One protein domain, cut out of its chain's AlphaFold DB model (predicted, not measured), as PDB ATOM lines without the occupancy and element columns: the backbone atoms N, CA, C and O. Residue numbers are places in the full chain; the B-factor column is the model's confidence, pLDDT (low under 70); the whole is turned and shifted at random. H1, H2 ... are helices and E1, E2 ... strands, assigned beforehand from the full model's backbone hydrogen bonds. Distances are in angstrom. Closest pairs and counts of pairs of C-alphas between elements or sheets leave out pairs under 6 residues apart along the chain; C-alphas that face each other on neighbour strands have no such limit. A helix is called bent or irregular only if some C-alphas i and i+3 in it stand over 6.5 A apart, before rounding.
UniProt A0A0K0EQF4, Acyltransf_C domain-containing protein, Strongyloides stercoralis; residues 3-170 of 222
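AT A GLANCE: This is residues 3 to 170 of the 222 residues of the protein "Acyltransf_C domain-containing protein" of Strongyloides stercoralis (UniProt A0A0K0EQF4). The long helix H6 packs lengthwise on a two-stranded ribbon, mostly on its strand E1; H3 packs on the first part of H6, and H1 lies side by side with H3, on its far side from H6. Beyond the ribbon's ends lie two short helices, H5 at one and H4 at the other, while H2 packs on no helix. The printed part has 168 residues, with six named helices and two named strands in the order H1, H2, H3, E1, H4, E2, H5, H6; the sheet, E1 - E2, is antiparallel and the class is mostly helix. The whole is compact, with a radius of gyration of the C-alphas of 17.4 A and spans of 50 by 40 by 32 A.

HOW THE PARTS SIT: H1, residues 14 to 31, touches H3, residues 76 to 86, with its residues 21 to 29 alone; the closest C-alphas are those of Lys 25 and Thr 81, 6.3 A apart. They run the same way at a shallow tilt of 27 degrees. H2, residues 49 to 62, touches no helix. H3 is the hub, touching three helices. It touches H6, residues 145 to 169, at a steep tilt of 64 degrees, opposite ways, with the C-alphas of Ile 76 and Gln 149 closest at 6.3 A; H6 does so with residues 145 to 152 alone. H3 also touches H5, residues 140 to 143, where the C-alphas of Leu 83 and Cys 143 are closest at 5.9 A. H5 and H6 touch only at the corner by their link, with the C-alphas of Met 142 and Leu 148 closest at 4.8 A. E1, residues 98 to 105, and E2, residues 130 to 137, are antiparallel neighbours at 163 degrees; N 101 and O 134 are 2.8 A apart and N 132 and O 103 3.0 A, within hydrogen-bond range. The closest C-alphas of E1 and H6 are those of Gly 105 and Leu 163, at 6.2 A. E2 and H6 are near each other, with 6 pairs of C-alphas within 10 A. H4, residues 114 to 118, touches no helix. In H3, H4 and H6 every O i to N i+4 pair is within hydrogen-bond range; H1 has 12 of 14, H2 has 8 of 10, and H5 is too short for such a pair.

IN THESE COORDINATES: H1 begins at C-alpha 14 (172.934, 195.586, 180.411) and is 25.8 A long; it is irregular, with C-alphas 15 and 18 7.7 A apart. H2 is irregular too, with C-alphas 51 and 54 7.7 A apart. E1 measures 22.2 A and E2 23.3 A; E1 begins at C-alpha 98 (148.047, 181.775, 187.677). H6 measures 35.7 A and ends at C-alpha 169 (149.289, 171.073, 160.144).

THE WHOLE: The two C-alphas farthest apart, those of Ser 92 and His 124, are 51.2 A apart. The printed part has no cut. The links H1 to H2, H2 to H3, H3 to E1 and H4 to E2 are long. Mean pLDDT of the printed part is 90.7; residues 3 to 4, 12 to 13 and 91 to 92 are under 70.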
ATOM      1  N   MET A   3     151.729 204.984 178.161       60.99
ATOM      2  CA  MET A   3     151.828 205.102 179.625       60.99
ATOM      3  C   MET A   3     150.466 205.315 180.304       60.99
ATOM      4  O   MET A   3     150.282 204.866 181.430       60.99
ATOM      5  N   ALA A   4     149.493 205.929 179.618       67.05
ATOM      6  CA  ALA A   4     148.151 206.146 180.167       67.05
ATOM      7  C   ALA A   4     147.381 204.828 180.357       67.05
ATOM      8  O   ALA A   4     146.548 204.724 181.247       67.05
ATOM      9  N   HIS A   5     147.707 203.800 179.565       70.79
ATOM     10  CA  HIS A   5     147.137 202.455 179.692       70.79
ATOM     11  C   HIS A   5     147.918 201.553 180.660       70.79
ATOM     12  O   HIS A   5     147.639 200.361 180.743       70.79
ATOM     13  N   GLY A   6     148.921 202.086 181.367       80.79
ATOM     14  CA  GLY A   6     149.708 201.300 182.314       80.79
ATOM     15  C   GLY A   6     150.794 200.422 181.700       80.79
ATOM     16  O   GLY A   6     151.363 199.585 182.401       80.79
ATOM     17  N   ASN A   7     151.114 200.611 180.418       85.97
ATOM     18  CA  ASN A   7     152.172 199.850 179.758       85.97
ATOM     19  C   ASN A   7     153.557 200.263 180.265       85.97
ATOM     20  O   ASN A   7     153.820 201.446 180.482       85.97
ATOM     21  N   PHE A   8     154.465 199.292 180.365       87.82
ATOM     22  CA  PHE A   8     155.863 199.517 180.717       87.82
ATOM     23  C   PHE A   8     156.779 198.828 179.705       87.82
ATOM     24  O   PHE A   8     156.645 197.631 179.452       87.82
ATOM     25  N   PHE A   9     157.728 199.575 179.140       84.60
ATOM     26  CA  PHE A   9     158.692 199.049 178.174       84.60
ATOM     27  C   PHE A   9     160.071 198.927 178.812       84.60
ATOM     28  O   PHE A   9     160.643 199.906 179.293       84.60
ATOM     29  N   ILE A  10     160.638 197.722 178.773       80.33
ATOM     30  CA  ILE A  10     162.001 197.467 179.244       80.33
ATOM     31  C   ILE A  10     162.970 197.854 178.127       80.33
ATOM     32  O   ILE A  10     163.414 197.025 177.334       80.33
ATOM     33  N   ASN A  11     163.279 199.146 178.069       74.72
ATOM     34  CA  ASN A  11     164.220 199.715 177.112       74.72
ATOM     35  C   ASN A  11     165.569 199.940 177.803       74.72
ATOM     36  O   ASN A  11     165.701 200.806 178.666       74.72
ATOM     37  N   GLY A  12     166.595 199.174 177.431       67.88
ATOM     38  CA  GLY A  12     167.944 199.407 177.940       67.88
ATOM     39  C   GLY A  12     168.898 198.232 177.765       67.88
ATOM     40  O   GLY A  12     168.509 197.071 177.870       67.88
ATOM     41  N   GLY A  13     170.170 198.551 177.515       69.85
ATOM     42  CA  GLY A  13     171.265 197.582 177.563       69.85
ATOM     43  C   GLY A  13     171.617 197.173 178.997       69.85
ATOM     44  O   GLY A  13     171.121 197.753 179.965       69.85
ATOM     45  N   VAL A  14     172.529 196.206 179.130       70.84
ATOM     46  CA  VAL A  14     172.934 195.586 180.411       70.84
ATOM     47  C   VAL A  14     173.229 196.622 181.507       70.84
ATOM     48  O   VAL A  14     172.756 196.470 182.628       70.84
ATOM     49  N   ARG A  15     173.898 197.736 181.164       77.84
ATOM     50  CA  ARG A  15     174.270 198.817 182.103       77.84
ATOM     51  C   ARG A  15     173.083 199.499 182.795       77.84
ATOM     52  O   ARG A  15     173.260 200.066 183.863       77.84
ATOM     53  N   ARG A  16     171.891 199.494 182.188       84.24
ATOM     54  CA  ARG A  16     170.681 200.137 182.741       84.24
ATOM     55  C   ARG A  16     169.686 199.135 183.321       84.24
ATOM     56  O   ARG A  16     168.644 199.555 183.812       84.24
ATOM     57  N   ARG A  17     169.988 197.832 183.265       85.70
ATOM     58  CA  ARG A  17     169.052 196.760 183.629       85.70
ATOM     59  C   ARG A  17     168.495 196.946 185.037       85.70
ATOM     60  O   ARG A  17     167.285 196.941 185.202       85.70
ATOM     61  N   GLU A  18     169.360 197.147 186.023       87.84
ATOM     62  CA  GLU A  18     168.945 197.288 187.422       87.84
ATOM     63  C   GLU A  18     168.027 198.496 187.630       87.84
ATOM     64  O   GLU A  18     166.946 198.364 188.200       87.84
ATOM     65  N   LYS A  19     168.399 199.659 187.076       90.58
ATOM     66  CA  LYS A  19     167.566 200.865 187.125       90.58
ATOM     67  C   LYS A  19     166.188 200.621 186.502       90.58
ATOM     68  O   LYS A  19     165.182 200.925 187.128       90.58
ATOM     69  N   VAL A  20     166.143 200.032 185.307       91.79
ATOM     70  CA  VAL A  20     164.883 199.766 184.594       91.79
ATOM     71  C   VAL A  20     163.993 198.792 185.368       91.79
ATOM     72  O   VAL A  20     162.784 198.994 185.418       91.79
ATOM     73  N   LEU A  21     164.562 197.764 186.004       92.65
ATOM     74  CA  LEU A  21     163.794 196.833 186.838       92.65
ATOM     75  C   LEU A  21     163.292 197.499 188.128       92.65
ATOM     76  O   LEU A  21     162.164 197.243 188.545       92.65
ATOM     77  N   ASN A  22     164.071 198.403 188.726       93.07
ATOM     78  CA  ASN A  22     163.623 199.196 189.872       93.07
ATOM     79  C   ASN A  22     162.488 200.162 189.496       93.07
ATOM     80  O   ASN A  22     161.514 200.288 190.241       93.07
ATOM     81  N   ASP A  23     162.569 200.806 188.332       92.95
ATOM     82  CA  ASP A  23     161.498 201.660 187.813       92.95
ATOM     83  C   ASP A  23     160.243 200.828 187.490       92.95
ATOM     84  O   ASP A  23     159.130 201.223 187.841       92.95
ATOM     85  N   PHE A  24     160.414 199.625 186.929       93.65
ATOM     86  CA  PHE A  24     159.313 198.690 186.688       93.65
ATOM     87  C   PHE A  24     158.641 198.243 187.991       93.65
ATOM     88  O   PHE A  24     157.415 198.224 188.092       93.65
ATOM     89  N   LYS A  25     159.433 197.952 189.029       93.09
ATOM     90  CA  LYS A  25     158.937 197.623 190.369       93.09
ATOM     91  C   LYS A  25     158.086 198.752 190.951       93.09
ATOM     92  O   LYS A  25     157.021 198.485 191.512       93.09
ATOM     93  N   LYS A  26     158.530 200.007 190.823       93.31
ATOM     94  CA  LYS A  26     157.756 201.182 191.262       93.31
ATOM     95  C   LYS A  26     156.450 201.305 190.480       93.31
ATOM     96  O   LYS A  26     155.401 201.457 191.097       93.31
ATOM     97  N   HIS A  27     156.512 201.148 189.157       92.84
ATOM     98  CA  HIS A  27     155.344 201.196 188.272       92.84
ATOM     99  C   HIS A  27     154.287 200.149 188.637       92.84
ATOM    100  O   HIS A  27     153.113 200.481 188.793       92.84
ATOM    101  N   LEU A  28     154.695 198.893 188.856       91.94
ATOM    102  CA  LEU A  28     153.787 197.829 189.298       91.94
ATOM    103  C   LEU A  28     153.089 198.195 190.615       91.94
ATOM    104  O   LEU A  28     151.875 198.029 190.730       91.94
ATOM    105  N   ASN A  29     153.829 198.750 191.581       90.11
ATOM    106  CA  ASN A  29     153.261 199.188 192.857       90.11
ATOM    107  C   ASN A  29     152.278 200.351 192.723       90.11
ATOM    108  O   ASN A  29     151.281 200.365 193.444       90.11
ATOM    109  N   SER A  30     152.524 201.293 191.810       90.00
ATOM    110  CA  SER A  30     151.640 202.443 191.614       90.00
ATOM    111  C   SER A  30     150.356 202.111 190.862       90.00
ATOM    112  O   SER A  30     149.402 202.871 190.970       90.00
ATOM    113  N   ILE A  31     150.318 201.016 190.093       90.54
ATOM    114  CA  ILE A  31     149.201 200.760 189.176       90.54
ATOM    115  C   ILE A  31     148.415 199.482 189.466       90.54
ATOM    116  O   ILE A  31     147.189 199.502 189.388       90.54
ATOM    117  N   TYR A  32     149.080 198.375 189.808       89.61
ATOM    118  CA  TYR A  32     148.447 197.055 189.759       89.61
ATOM    119  C   TYR A  32     147.282 196.931 190.747       89.61
ATOM    120  O   TYR A  32     146.183 196.519 190.374       89.61
ATOM    121  N   TRP A  33     147.509 197.347 191.996       88.78
ATOM    122  CA  TRP A  33     146.482 197.323 193.039       88.78
ATOM    123  C   TRP A  33     145.597 198.564 193.034       88.78
ATOM    124  O   TRP A  33     144.405 198.438 193.292       88.78
ATOM    125  N   VAL A  34     146.160 199.733 192.709       88.31
ATOM    126  CA  VAL A  34     145.416 201.004 192.668       88.31
ATOM    127  C   VAL A  34     144.277 200.928 191.652       88.31
ATOM    128  O   VAL A  34     143.155 201.308 191.961       88.31
ATOM    129  N   ASN A  35     144.540 200.342 190.481       88.57
ATOM    130  CA  ASN A  35     143.549 200.206 189.415       88.57
ATOM    131  C   ASN A  35     142.857 198.835 189.403       88.57
ATOM    132  O   ASN A  35     142.129 198.540 188.459       88.57
ATOM    133  N   ASN A  36     143.100 197.988 190.413       88.50
ATOM    134  CA  ASN A  36     142.553 196.632 190.512       88.50
ATOM    135  C   ASN A  36     142.662 195.840 189.188       88.50
ATOM    136  O   ASN A  36     141.688 195.247 188.727       88.50
ATOM    137  N   LEU A  37     143.845 195.856 188.556       89.24
ATOM    138  CA  LEU A  37     144.024 195.337 187.190       89.24
ATOM    139  C   LEU A  37     143.697 193.842 187.072       89.24
ATOM    140  O   LEU A  37     143.200 193.393 186.045       89.24
ATOM    141  N   GLY A  38     144.013 193.048 188.098       89.74
ATOM    142  CA  GLY A  38     143.733 191.609 188.150       89.74
ATOM    143  C   GLY A  38     144.614 190.731 187.247       89.74
ATOM    144  O   GLY A  38     144.834 189.567 187.575       89.74
ATOM    145  N   TYR A  39     145.190 191.270 186.171       92.51
ATOM    146  CA  TYR A  39     146.066 190.550 185.243       92.51
ATOM    147  C   TYR A  39     147.242 191.410 184.756       92.51
ATOM    148  O   TYR A  39     147.226 192.636 184.853       92.51
ATOM    149  N   ILE A  40     148.280 190.747 184.236       93.92
ATOM    150  CA  ILE A  40     149.443 191.369 183.591       93.92
ATOM    151  C   ILE A  40     149.726 190.595 182.306       93.92
ATOM    152  O   ILE A  40     149.816 189.369 182.330       93.92
ATOM    153  N   VAL A  41     149.879 191.311 181.192       94.16
ATOM    154  CA  VAL A  41     150.310 190.738 179.910       94.16
ATOM    155  C   VAL A  41     151.784 191.064 179.709       94.16
ATOM    156  O   VAL A  41     152.197 192.210 179.888       94.16
ATOM    157  N   MET A  42     152.588 190.064 179.349       94.16
ATOM    158  CA  MET A  42     154.022 190.237 179.131       94.16
ATOM    159  C   MET A  42     154.533 189.427 177.941       94.16
ATOM    160  O   MET A  42     154.027 188.345 177.651       94.16
ATOM    161  N   TYR A  43     155.589 189.936 177.305       93.02
ATOM    162  CA  TYR A  43     156.268 189.316 176.164       93.02
ATOM    163  C   TYR A  43     157.757 189.147 176.504       93.02
ATOM    164  O   TYR A  43     158.560 190.022 176.175       93.02
ATOM    165  N   PRO A  44     158.150 188.090 177.240       92.11
ATOM    166  CA  PRO A  44     159.502 188.004 177.791       92.11
ATOM    167  C   PRO A  44     160.591 187.725 176.750       92.11
ATOM    168  O   PRO A  44     161.741 188.090 176.985       92.11
ATOM    169  N   GLU A  45     160.264 187.122 175.606       89.90
ATOM    170  CA  GLU A  45     161.201 187.050 174.470       89.90
ATOM    171  C   GLU A  45     161.432 188.435 173.840       89.90
ATOM    172  O   GLU A  45     162.541 188.766 173.424       89.90
ATOM    173  N   GLY A  46     160.398 189.279 173.851       86.09
ATOM    174  CA  GLY A  46     160.308 190.541 173.124       86.09
ATOM    175  C   GLY A  46     159.031 190.590 172.285       86.09
ATOM    176  O   GLY A  46     158.365 189.583 172.081       86.09
ATOM    177  N   SER A  47     158.662 191.772 171.794       83.76
ATOM    178  CA  SER A  47     157.421 191.951 171.023       83.76
ATOM    179  C   SER A  47     157.550 191.611 169.533       83.76
ATOM    180  O   SER A  47     156.542 191.531 168.840       83.76
ATOM    181  N   ARG A  48     158.776 191.481 169.009       88.76
ATOM    182  CA  ARG A  48     159.059 191.304 167.575       88.76
ATOM    183  C   ARG A  48     160.128 190.233 167.383       88.76
ATOM    184  O   ARG A  48     161.317 190.534 167.476       88.76
ATOM    185  N   PHE A  49     159.705 189.001 167.101       91.53
ATOM    186  CA  PHE A  49     160.610 187.852 166.978       91.53
ATOM    187  C   PHE A  49     161.664 188.028 165.872       91.53
ATOM    188  O   PHE A  49     162.846 187.781 166.101       91.53
ATOM    189  N   TYR A  50     161.274 188.547 164.703       90.07
ATOM    190  CA  TYR A  50     162.191 188.746 163.571       90.07
ATOM    191  C   TYR A  50     163.381 189.671 163.897       90.07
ATOM    192  O   TYR A  50     164.455 189.490 163.335       90.07
ATOM    193  N   LEU A  51     163.227 190.615 164.839       91.04
ATOM    194  CA  LEU A  51     164.311 191.510 165.273       91.04
ATOM    195  C   LEU A  51     165.303 190.845 166.228       91.04
ATOM    196  O   LEU A  51     166.409 191.345 166.407       91.04
ATOM    197  N   ILE A  52     164.898 189.763 166.893       92.00
ATOM    198  CA  ILE A  52     165.693 189.120 167.943       92.00
ATOM    199  C   ILE A  52     166.177 187.729 167.557       92.00
ATOM    200  O   ILE A  52     167.022 187.204 168.277       92.00
ATOM    201  N   LYS A  53     165.691 187.147 166.452       93.50
ATOM    202  CA  LYS A  53     165.963 185.761 166.041       93.50
ATOM    203  C   LYS A  53     167.453 185.418 166.085       93.50
ATOM    204  O   LYS A  53     167.847 184.504 166.799       93.50
ATOM    205  N   GLU A  54     168.291 186.210 165.420       94.58
ATOM    206  CA  GLU A  54     169.744 185.998 165.400       94.58
ATOM    207  C   GLU A  54     170.373 186.128 166.797       94.58
ATOM    208  O   GLU A  54     171.105 185.248 167.252       94.58
ATOM    209  N   SER A  55     170.035 187.194 167.531       93.26
ATOM    210  CA  SER A  55     170.548 187.403 168.891       93.26
ATOM    211  C   SER A  55     170.112 186.300 169.866       93.26
ATOM    212  O   SER A  55     170.874 185.935 170.761       93.26
ATOM    213  N   GLY A  56     168.911 185.749 169.676       94.48
ATOM    214  CA  GLY A  56     168.354 184.641 170.444       94.48
ATOM    215  C   GLY A  56     169.074 183.329 170.150       94.48
ATOM    216  O   GLY A  56     169.428 182.614 171.085       94.48
ATOM    217  N   THR A  57     169.381 183.053 168.880       96.33
ATOM    218  CA  THR A  57     170.216 181.913 168.471       96.33
ATOM    219  C   THR A  57     171.614 182.005 169.076       96.33
ATOM    220  O   THR A  57     172.074 181.055 169.708       96.33
ATOM    221  N   ASN A  58     172.267 183.165 168.974       96.54
ATOM    222  CA  ASN A  58     173.593 183.385 169.556       96.54
ATOM    223  C   ASN A  58     173.582 183.230 171.083       96.54
ATOM    224  O   ASN A  58     174.502 182.651 171.664       96.54
ATOM    225  N   PHE A  59     172.524 183.709 171.745       95.30
ATOM    226  CA  PHE A  59     172.318 183.488 173.173       95.30
ATOM    227  C   PHE A  59     172.182 181.999 173.504       95.30
ATOM    228  O   PHE A  59     172.812 181.542 174.456       95.30
ATOM    229  N   ALA A  60     171.401 181.243 172.729       97.09
ATOM    230  CA  ALA A  60     171.225 179.812 172.949       97.09
ATOM    231  C   ALA A  60     172.564 179.065 172.836       97.09
ATOM    232  O   ALA A  60     172.960 178.393 173.786       97.09
ATOM    233  N   ILE A  61     173.313 179.288 171.749       97.10
ATOM    234  CA  ILE A  61     174.630 178.669 171.512       97.10
ATOM    235  C   ILE A  61     175.598 178.987 172.656       97.10
ATOM    236  O   ILE A  61     176.203 178.084 173.226       97.10
ATOM    237  N   LYS A  62     175.700 180.262 173.052       97.05
ATOM    238  CA  LYS A  62     176.595 180.697 174.134       97.05
ATOM    239  C   LYS A  62     176.283 180.032 175.480       97.05
ATOM    240  O   LYS A  62     177.186 179.846 176.288       97.05
ATOM    241  N   ASN A  63     175.016 179.712 175.736       96.02
ATOM    242  CA  ASN A  63     174.572 179.096 176.987       96.02
ATOM    243  C   ASN A  63     174.396 177.572 176.871       96.02
ATOM    244  O   ASN A  63     173.776 176.978 177.748       96.02
ATOM    245  N   ASN A  64     174.923 176.937 175.815       96.48
ATOM    246  CA  ASN A  64     174.774 175.499 175.555       96.48
ATOM    247  C   ASN A  64     173.307 175.034 175.508       96.48
ATOM    248  O   ASN A  64     172.968 173.919 175.902       96.48
ATOM    249  N   LEU A  65     172.418 175.905 175.034       96.66
ATOM    250  CA  LEU A  65     171.014 175.605 174.791       96.66
ATOM    251  C   LEU A  65     170.812 175.309 173.306       96.66
ATOM    252  O   LEU A  65     171.439 175.929 172.446       96.66
ATOM    253  N   LYS A  66     169.883 174.402 172.992       95.93
ATOM    254  CA  LYS A  66     169.456 174.180 171.607       95.93
ATOM    255  C   LYS A  66     168.790 175.464 171.080       95.93
ATOM    256  O   LYS A  66     167.819 175.901 171.697       95.93
ATOM    257  N   PRO A  67     169.251 176.051 169.962       96.99
ATOM    258  CA  PRO A  67     168.552 177.164 169.331       96.99
ATOM    259  C   PRO A  67     167.100 176.806 169.005       96.99
ATOM    260  O   PRO A  67     166.819 175.699 168.543       96.99
ATOM    261  N   LEU A  68     166.197 177.745 169.273       97.34
ATOM    262  CA  LEU A  68     164.779 177.642 168.935       97.34
ATOM    263  C   LEU A  68     164.551 178.303 167.569       97.34
ATOM    264  O   LEU A  68     165.213 179.290 167.237       97.34
ATOM    265  N   GLU A  69     163.647 177.753 166.765       95.51
ATOM    266  CA  GLU A  69     163.441 178.174 165.373       95.51
ATOM    267  C   GLU A  69     162.276 179.159 165.228       95.51
ATOM    268  O   GLU A  69     162.350 180.101 164.426       95.51
ATOM    269  N   HIS A  70     161.224 178.951 166.026       95.64
ATOM    270  CA  HIS A  70     159.931 179.632 165.922       95.64
ATOM    271  C   HIS A  70     159.679 180.645 167.045       95.64
ATOM    272  O   HIS A  70     158.707 181.396 166.986       95.64
ATOM    273  N   CYS A  71     160.540 180.677 168.062       95.58
ATOM    274  CA  CYS A  71     160.522 181.646 169.158       95.58
ATOM    275  C   CYS A  71     161.940 181.866 169.713       95.58
ATOM    276  O   CYS A  71     162.904 181.276 169.225       95.58
ATOM    277  N   ALA A  72     162.098 182.733 170.716       96.27
ATOM    278  CA  ALA A  72     163.387 182.957 171.375       96.27
ATOM    279  C   ALA A  72     163.312 182.715 172.887       96.27
ATOM    280  O   ALA A  72     162.287 182.948 173.524       96.27
ATOM    281  N   TYR A  73     164.431 182.290 173.486       96.94
ATOM    282  CA  TYR A  73     164.500 182.116 174.935       96.94
ATOM    283  C   TYR A  73     164.156 183.423 175.680       96.94
ATOM    284  O   TYR A  73     164.684 184.491 175.350       96.94
ATOM    285  N   PRO A  74     163.282 183.357 176.699       95.19
ATOM    286  CA  PRO A  74     162.748 184.534 177.371       95.19
ATOM    287  C   PRO A  74     163.770 185.220 178.278       95.19
ATOM    288  O   PRO A  74     164.555 184.580 178.979       95.19
ATOM    289  N   ARG A  75     163.689 186.552 178.364       91.76
ATOM    290  CA  ARG A  75     164.410 187.346 179.365       91.76
ATOM    291  C   ARG A  75     163.679 187.273 180.708       91.76
ATOM    292  O   ARG A  75     162.541 187.715 180.836       91.76
ATOM    293  N   ILE A  76     164.372 186.793 181.737       92.28
ATOM    294  CA  ILE A  76     163.760 186.470 183.041       92.28
ATOM    295  C   ILE A  76     163.481 187.709 183.903       92.28
ATOM    296  O   ILE A  76     162.560 187.702 184.712       92.28
ATOM    297  N   GLY A  77     164.239 188.798 183.721       91.96
ATOM    298  CA  GLY A  77     164.214 189.951 184.634       91.96
ATOM    299  C   GLY A  77     162.817 190.538 184.859       91.96
ATOM    300  O   GLY A  77     162.438 190.781 185.998       91.96
ATOM    301  N   ALA A  78     162.028 190.688 183.791       93.02
ATOM    302  CA  ALA A  78     160.660 191.198 183.876       93.02
ATOM    303  C   ALA A  78     159.738 190.253 184.659       93.02
ATOM    304  O   ALA A  78     159.034 190.685 185.568       93.02
ATOM    305  N   ALA A  79     159.771 188.960 184.319       94.70
ATOM    306  CA  ALA A  79     158.958 187.933 184.966       94.70
ATOM    307  C   ALA A  79     159.280 187.844 186.461       94.70
ATOM    308  O   ALA A  79     158.374 187.814 187.290       94.70
ATOM    309  N   LYS A  80     160.574 187.891 186.800       94.21
ATOM    310  CA  LYS A  80     161.046 187.904 188.181       94.21
ATOM    311  C   LYS A  80     160.514 189.121 188.933       94.21
ATOM    312  O   LYS A  80     159.897 188.963 189.976       94.21
ATOM    313  N   THR A  81     160.674 190.327 188.380       94.11
ATOM    314  CA  THR A  81     160.159 191.553 189.015       94.11
ATOM    315  C   THR A  81     158.642 191.516 189.205       94.11
ATOM    316  O   THR A  81     158.154 191.983 190.230       94.11
ATOM    317  N   ILE A  82     157.891 190.936 188.265       94.58
ATOM    318  CA  ILE A  82     156.448 190.718 188.427       94.58
ATOM    319  C   ILE A  82     156.188 189.798 189.625       94.58
ATOM    320  O   ILE A  82     155.468 190.193 190.536       94.58
ATOM    321  N   LEU A  83     156.794 188.610 189.674       93.85
ATOM    322  CA  LEU A  83     156.558 187.658 190.765       93.85
ATOM    323  C   LEU A  83     157.034 188.181 192.130       93.85
ATOM    324  O   LEU A  83     156.362 187.958 193.133       93.85
ATOM    325  N   ASP A  84     158.116 188.954 192.173       91.75
ATOM    326  CA  ASP A  84     158.604 189.581 193.406       91.75
ATOM    327  C   ASP A  84     157.632 190.638 193.955       91.75
ATOM    328  O   ASP A  84     157.584 190.876 195.162       91.75
ATOM    329  N   VAL A  85     156.875 191.310 193.082       91.87
ATOM    330  CA  VAL A  85     155.968 192.398 193.473       91.87
ATOM    331  C   VAL A  85     154.554 191.887 193.699       91.87
ATOM    332  O   VAL A  85     153.981 192.125 194.760       91.87
ATOM    333  N   VAL A  86     153.992 191.202 192.707       92.30
ATOM    334  CA  VAL A  86     152.584 190.782 192.673       92.30
ATOM    335  C   VAL A  86     152.401 189.273 192.840       92.30
ATOM    336  O   VAL A  86     151.272 188.791 192.784       92.30
ATOM    337  N   GLY A  87     153.481 188.511 193.008       91.15
ATOM    338  CA  GLY A  87     153.424 187.066 193.213       91.15
ATOM    339  C   GLY A  87     153.087 186.657 194.653       91.15
ATOM    340  O   GLY A  87     152.774 187.497 195.502       91.15
ATOM    341  N   PRO A  88     153.144 185.348 194.947       86.95
ATOM    342  CA  PRO A  88     152.579 184.757 196.161       86.95
ATOM    343  C   PRO A  88     153.276 185.192 197.454       86.95
ATOM    344  O   PRO A  88     152.638 185.206 198.497       86.95
ATOM    345  N   LYS A  89     154.544 185.626 197.407       82.21
ATOM    346  CA  LYS A  89     155.260 186.118 198.601       82.21
ATOM    347  C   LYS A  89     154.600 187.342 199.240       82.21
ATOM    348  O   LYS A  89     154.812 187.609 200.420       82.21
ATOM    349  N   ASN A  90     153.803 188.096 198.484       73.89
ATOM    350  CA  ASN A  90     153.175 189.319 198.962       73.89
ATOM    351  C   ASN A  90     151.759 189.052 199.504       73.89
ATOM    352  O   ASN A  90     150.777 189.589 198.999       73.89
ATOM    353  N   ASN A  91     151.646 188.230 200.556       66.39
ATOM    354  CA  ASN A  91     150.361 187.810 201.150       66.39
ATOM    355  C   ASN A  91     149.448 188.970 201.582       66.39
ATOM    356  O   ASN A  91     148.234 188.803 201.684       66.39
ATOM    357  N   SER A  92     150.018 190.155 201.820       65.28
ATOM    358  CA  SER A  92     149.273 191.350 202.225       65.28
ATOM    359  C   SER A  92     148.370 191.918 201.122       65.28
ATOM    360  O   SER A  92     147.430 192.654 201.418       65.28
ATOM    361  N   LYS A  93     148.619 191.584 199.847       76.12
ATOM    362  CA  LYS A  93     147.876 192.121 198.704       76.12
ATOM    363  C   LYS A  93     147.518 190.988 197.750       76.12
ATOM    364  O   LYS A  93     148.412 190.272 197.329       76.12
ATOM    365  N   LYS A  94     146.232 190.843 197.386       84.57
ATOM    366  CA  LYS A  94     145.690 189.803 196.476       84.57
ATOM    367  C   LYS A  94     146.700 189.429 195.362       84.57
ATOM    368  O   LYS A  94     146.816 190.197 194.404       84.57
ATOM    369  N   PRO A  95     147.434 188.306 195.488       88.29
ATOM    370  CA  PRO A  95     148.549 188.008 194.595       88.29
ATOM    371  C   PRO A  95     148.077 187.324 193.307       88.29
ATOM    372  O   PRO A  95     146.988 186.740 193.259       88.29
ATOM    373  N   ILE A  96     148.918 187.349 192.270       91.10
ATOM    374  CA  ILE A  96     148.716 186.571 191.043       91.10
ATOM    375  C   ILE A  96     148.833 185.084 191.372       91.10
ATOM    376  O   ILE A  96     149.846 184.617 191.890       91.10
ATOM    377  N   LYS A  97     147.782 184.334 191.031       92.60
ATOM    378  CA  LYS A  97     147.664 182.895 191.317       92.60
ATOM    379  C   LYS A  97     147.988 182.003 190.124       92.60
ATOM    380  O   LYS A  97     148.252 180.817 190.315       92.60
ATOM    381  N   TYR A  98     147.933 182.547 188.909       96.35
ATOM    382  CA  TYR A  98     148.047 181.775 187.677       96.35
ATOM    383  C   TYR A  98     148.908 182.496 186.644       96.35
ATOM    384  O   TYR A  98     148.799 183.708 186.475       96.35
ATOM    385  N   ILE A  99     149.719 181.726 185.927       96.65
ATOM    386  CA  ILE A  99     150.381 182.127 184.689       96.65
ATOM    387  C   ILE A  99     149.626 181.459 183.548       96.65
ATOM    388  O   ILE A  99     149.483 180.236 183.521       96.65
ATOM    389  N   VAL A 100     149.129 182.265 182.616       97.22
ATOM    390  CA  VAL A 100     148.485 181.771 181.398       97.22
ATOM    391  C   VAL A 100     149.524 181.798 180.289       97.22
ATOM    392  O   VAL A 100     149.871 182.856 179.767       97.22
ATOM    393  N   ASP A 101     150.063 180.627 179.976       96.77
ATOM    394  CA  ASP A 101     151.065 180.456 178.941       96.77
ATOM    395  C   ASP A 101     150.398 180.378 177.565       96.77
ATOM    396  O   ASP A 101     149.874 179.330 177.189       96.77
ATOM    397  N   CYS A 102     150.375 181.497 176.838       96.30
ATOM    398  CA  CYS A 102     149.732 181.611 175.529       96.30
ATOM    399  C   CYS A 102     150.732 181.466 174.371       96.30
ATOM    400  O   CYS A 102     151.839 182.016 174.407       96.30
ATOM    401  N   THR A 103     150.287 180.801 173.307       95.71
ATOM    402  CA  THR A 103     150.998 180.606 172.041       95.71
ATOM    403  C   THR A 103     150.068 180.967 170.892       95.71
ATOM    404  O   THR A 103     148.957 180.441 170.801       95.71
ATOM    405  N   LEU A 104     150.529 181.860 170.019       94.47
ATOM    406  CA  LEU A 104     149.799 182.292 168.830       94.47
ATOM    407  C   LEU A 104     150.400 181.609 167.603       94.47
ATOM    408  O   LEU A 104     151.581 181.789 167.320       94.47
ATOM    409  N   GLY A 105     149.593 180.821 166.903       94.40
ATOM    410  CA  GLY A 105     149.953 180.178 165.646       94.40
ATOM    411  C   GLY A 105     149.387 180.976 164.479       94.40
ATOM    412  O   GLY A 105     148.178 180.972 164.251       94.40
ATOM    413  N   TYR A 106     150.251 181.658 163.733       93.20
ATOM    414  CA  TYR A 106     149.851 182.328 162.497       93.20
ATOM    415  C   TYR A 106     149.939 181.360 161.307       93.20
ATOM    416  O   TYR A 106     150.843 180.518 161.288       93.20
ATOM    417  N   PRO A 107     149.039 181.451 160.312       89.95
ATOM    418  CA  PRO A 107     149.108 180.631 159.105       89.95
ATOM    419  C   PRO A 107     150.496 180.704 158.463       89.95
ATOM    420  O   PRO A 107     151.022 181.792 158.227       89.95
ATOM    421  N   LYS A 108     151.117 179.539 158.234       88.60
ATOM    422  CA  LYS A 108     152.480 179.409 157.673       88.60
ATOM    423  C   LYS A 108     153.573 180.212 158.404       88.60
ATOM    424  O   LYS A 108     154.626 180.474 157.833       88.60
ATOM    425  N   GLY A 109     153.343 180.601 159.661       90.05
ATOM    426  CA  GLY A 109     154.285 181.406 160.443       90.05
ATOM    427  C   GLY A 109     154.386 182.869 160.009       90.05
ATOM    428  O   GLY A 109     155.308 183.563 160.435       90.05
ATOM    429  N   ILE A 110     153.448 183.356 159.189       90.37
ATOM    430  CA  ILE A 110     153.449 184.732 158.691       90.37
ATOM    431  C   ILE A 110     152.555 185.588 159.584       90.37
ATOM    432  O   ILE A 110     151.331 185.476 159.567       90.37
ATOM    433  N   VAL A 111     153.183 186.460 160.372       90.62
ATOM    434  CA  VAL A 111     152.466 187.443 161.188       90.62
ATOM    435  C   VAL A 111     151.927 188.541 160.262       90.62
ATOM    436  O   VAL A 111     152.732 189.149 159.554       90.62
ATOM    437  N   PRO A 112     150.610 188.813 160.245       88.60
ATOM    438  CA  PRO A 112     150.046 189.874 159.418       88.60
ATOM    439  C   PRO A 112     150.496 191.251 159.919       88.60
ATOM    440  O   PRO A 112     150.560 191.486 161.131       88.60
ATOM    441  N   ASP A 113     150.772 192.173 158.996       89.02
ATOM    442  CA  ASP A 113     150.923 193.581 159.352       89.02
ATOM    443  C   ASP A 113     149.554 194.156 159.737       89.02
ATOM    444  O   ASP A 113     148.522 193.800 159.162       89.02
ATOM    445  N   ILE A 114     149.530 195.048 160.726       87.52
ATOM    446  CA  ILE A 114     148.285 195.669 161.180       87.52
ATOM    447  C   ILE A 114     147.612 196.470 160.063       87.52
ATOM    448  O   ILE A 114     146.387 196.472 159.982       87.52
ATOM    449  N   ARG A 115     148.390 197.123 159.192       89.91
ATOM    450  CA  ARG A 115     147.876 197.858 158.035       89.91
ATOM    451  C   ARG A 115     147.142 196.912 157.091       89.91
ATOM    452  O   ARG A 115     146.002 197.188 156.733       89.91
ATOM    453  N   ASP A 116     147.784 195.812 156.725       89.72
ATOM    454  CA  ASP A 116     147.251 194.862 155.746       89.72
ATOM    455  C   ASP A 116     146.019 194.149 156.326       89.72
ATOM    456  O   ASP A 116     144.977 194.070 155.681       89.72
ATOM    457  N   ALA A 117     146.063 193.777 157.611       87.13
ATOM    458  CA  ALA A 117     144.911 193.225 158.323       87.13
ATOM    459  C   ALA A 117     143.710 194.193 158.364       87.13
ATOM    460  O   ALA A 117     142.569 193.756 158.203       87.13
ATOM    461  N   LEU A 118     143.945 195.502 158.543       84.91
ATOM    462  CA  LEU A 118     142.889 196.526 158.497       84.91
ATOM    463  C   LEU A 118     142.291 196.688 157.092       84.91
ATOM    464  O   LEU A 118     141.102 196.979 156.971       84.91
ATOM    465  N   LEU A 119     143.086 196.463 156.044       88.88
ATOM    466  CA  LEU A 119     142.638 196.449 154.648       88.88
ATOM    467  C   LEU A 119     142.038 195.097 154.217       88.88
ATOM    468  O   LEU A 119     141.666 194.939 153.060       88.88
ATOM    469  N   GLN A 120     141.902 194.138 155.144       83.46
ATOM    470  CA  GLN A 120     141.473 192.754 154.888       83.46
ATOM    471  C   GLN A 120     142.407 191.971 153.946       83.46
ATOM    472  O   GLN A 120     142.032 190.932 153.399       83.46
ATOM    473  N   GLU A 121     143.647 192.426 153.805       88.13
ATOM    474  CA  GLU A 121     144.708 191.765 153.055       88.13
ATOM    475  C   GLU A 121     145.430 190.775 153.979       88.13
ATOM    476  O   GLU A 121     146.414 191.089 154.647       88.13
ATOM    477  N   TRP A 122     144.907 189.550 154.061       88.39
ATOM    478  CA  TRP A 122     145.490 188.501 154.900       88.39
ATOM    479  C   TRP A 122     146.555 187.691 154.152       88.39
ATOM    480  O   TRP A 122     146.351 187.356 152.978       88.39
ATOM    481  N   PRO A 123     147.649 187.273 154.819       85.91
ATOM    482  CA  PRO A 123     148.624 186.359 154.236       85.91
ATOM    483  C   PRO A 123     147.947 185.099 153.686       85.91
ATOM    484  O   PRO A 123     147.242 184.390 154.406       85.91
ATOM    485  N   HIS A 124     148.136 184.834 152.390       85.19
ATOM    486  CA  HIS A 124     147.506 183.714 151.674       85.19
ATOM    487  C   HIS A 124     145.965 183.672 151.752       85.19
ATOM    488  O   HIS A 124     145.373 182.616 151.544       85.19
ATOM    489  N   GLY A 125     145.305 184.792 152.063       85.66
ATOM    490  CA  GLY A 125     143.849 184.852 152.236       85.66
ATOM    491  C   GLY A 125     143.333 184.156 153.500       85.66
ATOM    492  O   GLY A 125     142.130 183.929 153.619       85.66
ATOM    493  N   ILE A 126     144.210 183.803 154.448       85.33
ATOM    494  CA  ILE A 126     143.833 183.090 155.674       85.33
ATOM    495  C   ILE A 126     143.840 184.068 156.851       85.33
ATOM    496  O   ILE A 126     144.893 184.477 157.331       85.33
ATOM    497  N   SER A 127     142.654 184.398 157.363       85.35
ATOM    498  CA  SER A 127     142.485 185.302 158.512       85.35
ATOM    499  C   SER A 127     142.505 184.605 159.877       85.35
ATOM    500  O   SER A 127     142.409 185.252 160.919       85.35
ATOM    501  N   ASN A 128     142.574 183.273 159.899       86.45
ATOM    502  CA  ASN A 128     142.454 182.499 161.131       86.45
ATOM    503  C   ASN A 128     143.789 182.440 161.880       86.45
ATOM    504  O   ASN A 128     144.783 181.952 161.350       86.45
ATOM    505  N   VAL A 129     143.788 182.869 163.143       90.53
ATOM    506  CA  VAL A 129     144.933 182.744 164.055       90.53
ATOM    507  C   VAL A 129     144.619 181.685 165.105       90.53
ATOM    508  O   VAL A 129     143.604 181.760 165.801       90.53
ATOM    509  N   GLY A 130     145.496 180.696 165.238       92.71
ATOM    510  CA  GLY A 130     145.401 179.685 166.277       92.71
ATOM    511  C   GLY A 130     145.822 180.259 167.623       92.71
ATOM    512  O   GLY A 130     146.885 180.867 167.740       92.71
ATOM    513  N   ILE A 131     145.034 180.005 168.666       94.33
ATOM    514  CA  ILE A 131     145.388 180.362 170.044       94.33
ATOM    515  C   ILE A 131     145.430 179.086 170.879       94.33
ATOM    516  O   ILE A 131     144.401 178.454 171.114       94.33
ATOM    517  N   HIS A 132     146.619 178.729 171.355       95.34
ATOM    518  CA  HIS A 132     146.814 177.687 172.355       95.34
ATOM    519  C   HIS A 132     147.192 178.336 173.682       95.34
ATOM    520  O   HIS A 132     147.999 179.265 173.709       95.34
ATOM    521  N   TYR A 133     146.641 177.849 174.791       95.40
ATOM    522  CA  TYR A 133     147.035 178.317 176.112       95.40
ATOM    523  C   TYR A 133     147.092 177.176 177.123       95.40
ATOM    524  O   TYR A 133     146.297 176.238 177.068       95.40
ATOM    525  N   LYS A 134     148.018 177.282 178.076       95.71
ATOM    526  CA  LYS A 134     148.130 176.385 179.227       95.71
ATOM    527  C   LYS A 134     148.158 177.205 180.509       95.71
ATOM    528  O   LYS A 134     148.895 178.177 180.620       95.71
ATOM    529  N   ILE A 135     147.331 176.832 181.482       97.23
ATOM    530  CA  ILE A 135     147.252 177.541 182.763       97.23
ATOM    531  C   ILE A 135     148.145 176.823 183.772       97.23
ATOM    532  O   ILE A 135     147.968 175.636 184.039       97.23
ATOM    533  N   HIS A 136     149.088 177.559 184.348       96.95
ATOM    534  CA  HIS A 136     149.994 177.095 185.388       96.95
ATOM    535  C   HIS A 136     149.665 177.812 186.693       96.95
ATOM    536  O   HIS A 136     149.523 179.034 186.710       96.95
ATOM    537  N   LYS A 137     149.535 177.075 187.797       96.07
ATOM    538  CA  LYS A 137     149.407 177.691 189.121       96.07
ATOM    539  C   LYS A 137     150.764 178.263 189.525       96.07
ATOM    540  O   LYS A 137     151.769 177.573 189.403       96.07
ATOM    541  N   VAL A 138     150.776 179.503 190.003       93.96
ATOM    542  CA  VAL A 138     151.989 180.123 190.541       93.96
ATOM    543  C   VAL A 138     152.280 179.513 191.901       93.96
ATOM    544  O   VAL A 138     151.424 179.518 192.790       93.96
ATOM    545  N   THR A 139     153.485 178.988 192.050       91.46
ATOM    546  CA  THR A 139     153.998 178.408 193.287       91.46
ATOM    547  C   THR A 139     155.108 179.300 193.859       91.46
ATOM    548  O   THR A 139     155.673 180.145 193.160       91.46
ATOM    549  N   GLU A 140     155.377 179.202 195.163       88.86
ATOM    550  CA  GLU A 140     156.319 180.104 195.848       88.86
ATOM    551  C   GLU A 140     157.774 179.923 195.390       88.86
ATOM    552  O   GLU A 140     158.538 180.891 195.354       88.86
ATOM    553  N   ASP A 141     158.138 178.715 194.963       91.21
ATOM    554  CA  ASP A 141     159.422 178.363 194.353       91.21
ATOM    555  C   ASP A 141     159.671 179.110 193.037       91.21
ATOM    556  O   ASP A 141     160.812 179.455 192.752       91.21
ATOM    557  N   MET A 142     158.628 179.492 192.288       91.77
ATOM    558  CA  MET A 142     158.784 180.314 191.076       91.77
ATOM    559  C   MET A 142     159.280 181.737 191.365       91.77
ATOM    560  O   MET A 142     159.641 182.460 190.442       91.77
ATOM    561  N   CYS A 143     159.304 182.167 192.629       88.33
ATOM    562  CA  CYS A 143     159.965 183.417 193.008       88.33
ATOM    563  C   CYS A 143     161.499 183.268 193.061       88.33
ATOM    564  O   CYS A 143     162.204 184.267 193.196       88.33
ATOM    565  N   ASN A 144     162.033 182.043 193.012       93.39
ATOM    566  CA  ASN A 144     163.456 181.798 192.807       93.39
ATOM    567  C   ASN A 144     163.792 181.989 191.320       93.39
ATOM    568  O   ASN A 144     163.093 181.494 190.438       93.39
ATOM    569  N   GLU A 145     164.875 182.713 191.045       93.91
ATOM    570  CA  GLU A 145     165.301 183.033 189.681       93.91
ATOM    571  C   GLU A 145     165.652 181.790 188.853       93.91
ATOM    572  O   GLU A 145     165.284 181.729 187.682       93.91
ATOM    573  N   GLU A 146     166.297 180.787 189.451       95.23
ATOM    574  CA  GLU A 146     166.690 179.557 188.760       95.23
ATOM    575  C   GLU A 146     165.466 178.710 188.396       95.23
ATOM    576  O   GLU A 146     165.301 178.309 187.242       95.23
ATOM    577  N   THR A 147     164.555 178.507 189.350       95.77
ATOM    578  CA  THR A 147     163.301 177.776 189.128       95.77
ATOM    579  C   THR A 147     162.437 178.473 188.079       95.77
ATOM    580  O   THR A 147     161.913 177.829 187.167       95.77
ATOM    581  N   LEU A 148     162.334 179.804 188.150       96.43
ATOM    582  CA  LEU A 148     161.616 180.598 187.157       96.43
ATOM    583  C   LEU A 148     162.244 180.480 185.769       96.43
ATOM    584  O   LEU A 148     161.527 180.340 184.778       96.43
ATOM    585  N   GLN A 149     163.574 180.535 185.686       96.48
ATOM    586  CA  GLN A 149     164.301 180.372 184.434       96.48
ATOM    587  C   GLN A 149     164.026 179.005 183.810       96.48
ATOM    588  O   GLN A 149     163.657 178.940 182.638       96.48
ATOM    589  N   GLN A 150     164.162 177.927 184.583       96.51
ATOM    590  CA  GLN A 150     163.902 176.567 184.111       96.51
ATOM    591  C   GLN A 150     162.454 176.411 183.631       96.51
ATOM    592  O   GLN A 150     162.221 175.890 182.539       96.51
ATOM    593  N   PHE A 151     161.489 176.929 184.397       97.16
ATOM    594  CA  PHE A 151     160.076 176.940 184.019       97.16
ATOM    595  C   PHE A 151     159.841 177.672 182.690       97.16
ATOM    596  O   PHE A 151     159.251 177.113 181.765       97.16
ATOM    597  N   LEU A 152     160.335 178.906 182.563       97.14
ATOM    598  CA  LEU A 152     160.146 179.711 181.359       97.14
ATOM    599  C   LEU A 152     160.841 179.085 180.143       97.14
ATOM    600  O   LEU A 152     160.278 179.078 179.052       97.14
ATOM    601  N   TYR A 153     162.041 178.529 180.312       97.64
ATOM    602  CA  TYR A 153     162.755 177.853 179.227       97.64
ATOM    603  C   TYR A 153     162.005 176.610 178.758       97.64
ATOM    604  O   TYR A 153     161.854 176.426 177.551       97.64
ATOM    605  N   LYS A 154     161.474 175.810 179.690       97.41
ATOM    606  CA  LYS A 154     160.616 174.665 179.374       97.41
ATOM    607  C   LYS A 154     159.393 175.104 178.565       97.41
ATOM    608  O   LYS A 154     159.135 174.515 177.517       97.41
ATOM    609  N   CYS A 155     158.686 176.150 179.005       97.36
ATOM    610  CA  CYS A 155     157.549 176.707 178.269       97.36
ATOM    611  C   CYS A 155     157.944 177.040 176.828       97.36
ATOM    612  O   CYS A 155     157.302 176.572 175.897       97.36
ATOM    613  N   TYR A 156     159.035 177.776 176.621       97.64
ATOM    614  CA  TYR A 156     159.454 178.196 175.281       97.64
ATOM    615  C   TYR A 156     159.953 177.049 174.393       97.64
ATOM    616  O   TYR A 156     159.659 177.036 173.201       97.64
ATOM    617  N   GLN A 157     160.617 176.042 174.957       97.92
ATOM    618  CA  GLN A 157     160.962 174.815 174.228       97.92
ATOM    619  C   GLN A 157     159.717 174.037 173.785       97.92
ATOM    620  O   GLN A 157     159.687 173.479 172.689       97.92
ATOM    621  N   ASP A 158     158.689 173.977 174.633       97.38
ATOM    622  CA  ASP A 158     157.427 173.324 174.295       97.38
ATOM    623  C   ASP A 158     156.638 174.166 173.269       97.38
ATOM    624  O   ASP A 158     156.043 173.606 172.349       97.38
ATOM    625  N   LYS A 159     156.705 175.506 173.346       97.42
ATOM    626  CA  LYS A 159     156.150 176.421 172.331       97.42
ATOM    627  C   LYS A 159     156.780 176.242 170.967       97.42
ATOM    628  O   LYS A 159     156.048 176.203 169.988       97.42
ATOM    629  N   ASP A 160     158.101 176.131 170.902       97.55
ATOM    630  CA  ASP A 160     158.820 175.940 169.644       97.55
ATOM    631  C   ASP A 160     158.308 174.691 168.906       97.55
ATOM    632  O   ASP A 160     157.948 174.759 167.734       97.55
ATOM    633  N   LYS A 161     158.116 173.582 169.635       97.37
ATOM    634  CA  LYS A 161     157.513 172.347 169.101       97.37
ATOM    635  C   LYS A 161     156.045 172.520 168.702       97.37
ATOM    636  O   LYS A 161     155.618 171.973 167.689       97.37
ATOM    637  N   LEU A 162     155.259 173.243 169.505       96.68
ATOM    638  CA  LEU A 162     153.851 173.521 169.199       96.68
ATOM    639  C   LEU A 162     153.707 174.351 167.922       96.68
ATOM    640  O   LEU A 162     152.823 174.068 167.118       96.68
ATOM    641  N   LEU A 163     154.564 175.357 167.745       97.22
ATOM    642  CA  LEU A 163     154.589 176.211 166.563       97.22
ATOM    643  C   LEU A 163     155.064 175.436 165.335       97.22
ATOM    644  O   LEU A 163     154.413 175.519 164.300       97.22
ATOM    645  N   ASP A 164     156.103 174.608 165.464       96.80
ATOM    646  CA  ASP A 164     156.545 173.716 164.387       96.80
ATOM    647  C   ASP A 164     155.411 172.793 163.907       96.80
ATOM    648  O   ASP A 164     155.142 172.686 162.709       96.80
ATOM    649  N   TYR A 165     154.681 172.178 164.843       96.25
ATOM    650  CA  TYR A 165     153.516 171.360 164.512       96.25
ATOM    651  C   TYR A 165     152.403 172.192 163.862       96.25
ATOM    652  O   TYR A 165     151.828 171.766 162.858       96.25
ATOM    653  N   TYR A 166     152.108 173.376 164.406       95.77
ATOM    654  CA  TYR A 166     151.069 174.261 163.887       95.77
ATOM    655  C   TYR A 166     151.370 174.705 162.455       95.77
ATOM    656  O   TYR A 166     150.495 174.636 161.603       95.77
ATOM    657  N   TYR A 167     152.604 175.097 162.143       94.53
ATOM    658  CA  TYR A 167     152.964 175.552 160.797       94.53
ATOM    659  C   TYR A 167     152.937 174.428 159.751       94.53
ATOM    660  O   TYR A 167     152.750 174.705 158.565       94.53
ATOM    661  N   LYS A 168     153.069 173.167 160.183       93.49
ATOM    662  CA  LYS A 168     152.941 171.979 159.323       93.49
ATOM    663  C   LYS A 168     151.490 171.535 159.115       93.49
ATOM    664  O   LYS A 168     151.164 171.077 158.027       93.49
ATOM    665  N   ASN A 169     150.637 171.661 160.133       92.05
ATOM    666  CA  ASN A 169     149.289 171.073 160.144       92.05
ATOM    667  C   ASN A 169     148.144 172.104 160.156       92.05
ATOM    668  O   ASN A 169     146.981 171.714 160.136       92.05
ATOM    669  N   ASP A 170     148.455 173.399 160.254       89.09
ATOM    670  CA  ASP A 170     147.518 174.520 160.420       89.09
ATOM    671  C   ASP A 170     146.557 174.365 161.630       89.09
ATOM    672  O   ASP A 170     145.482 174.962 161.692       89.09
TER     673      ASP A 170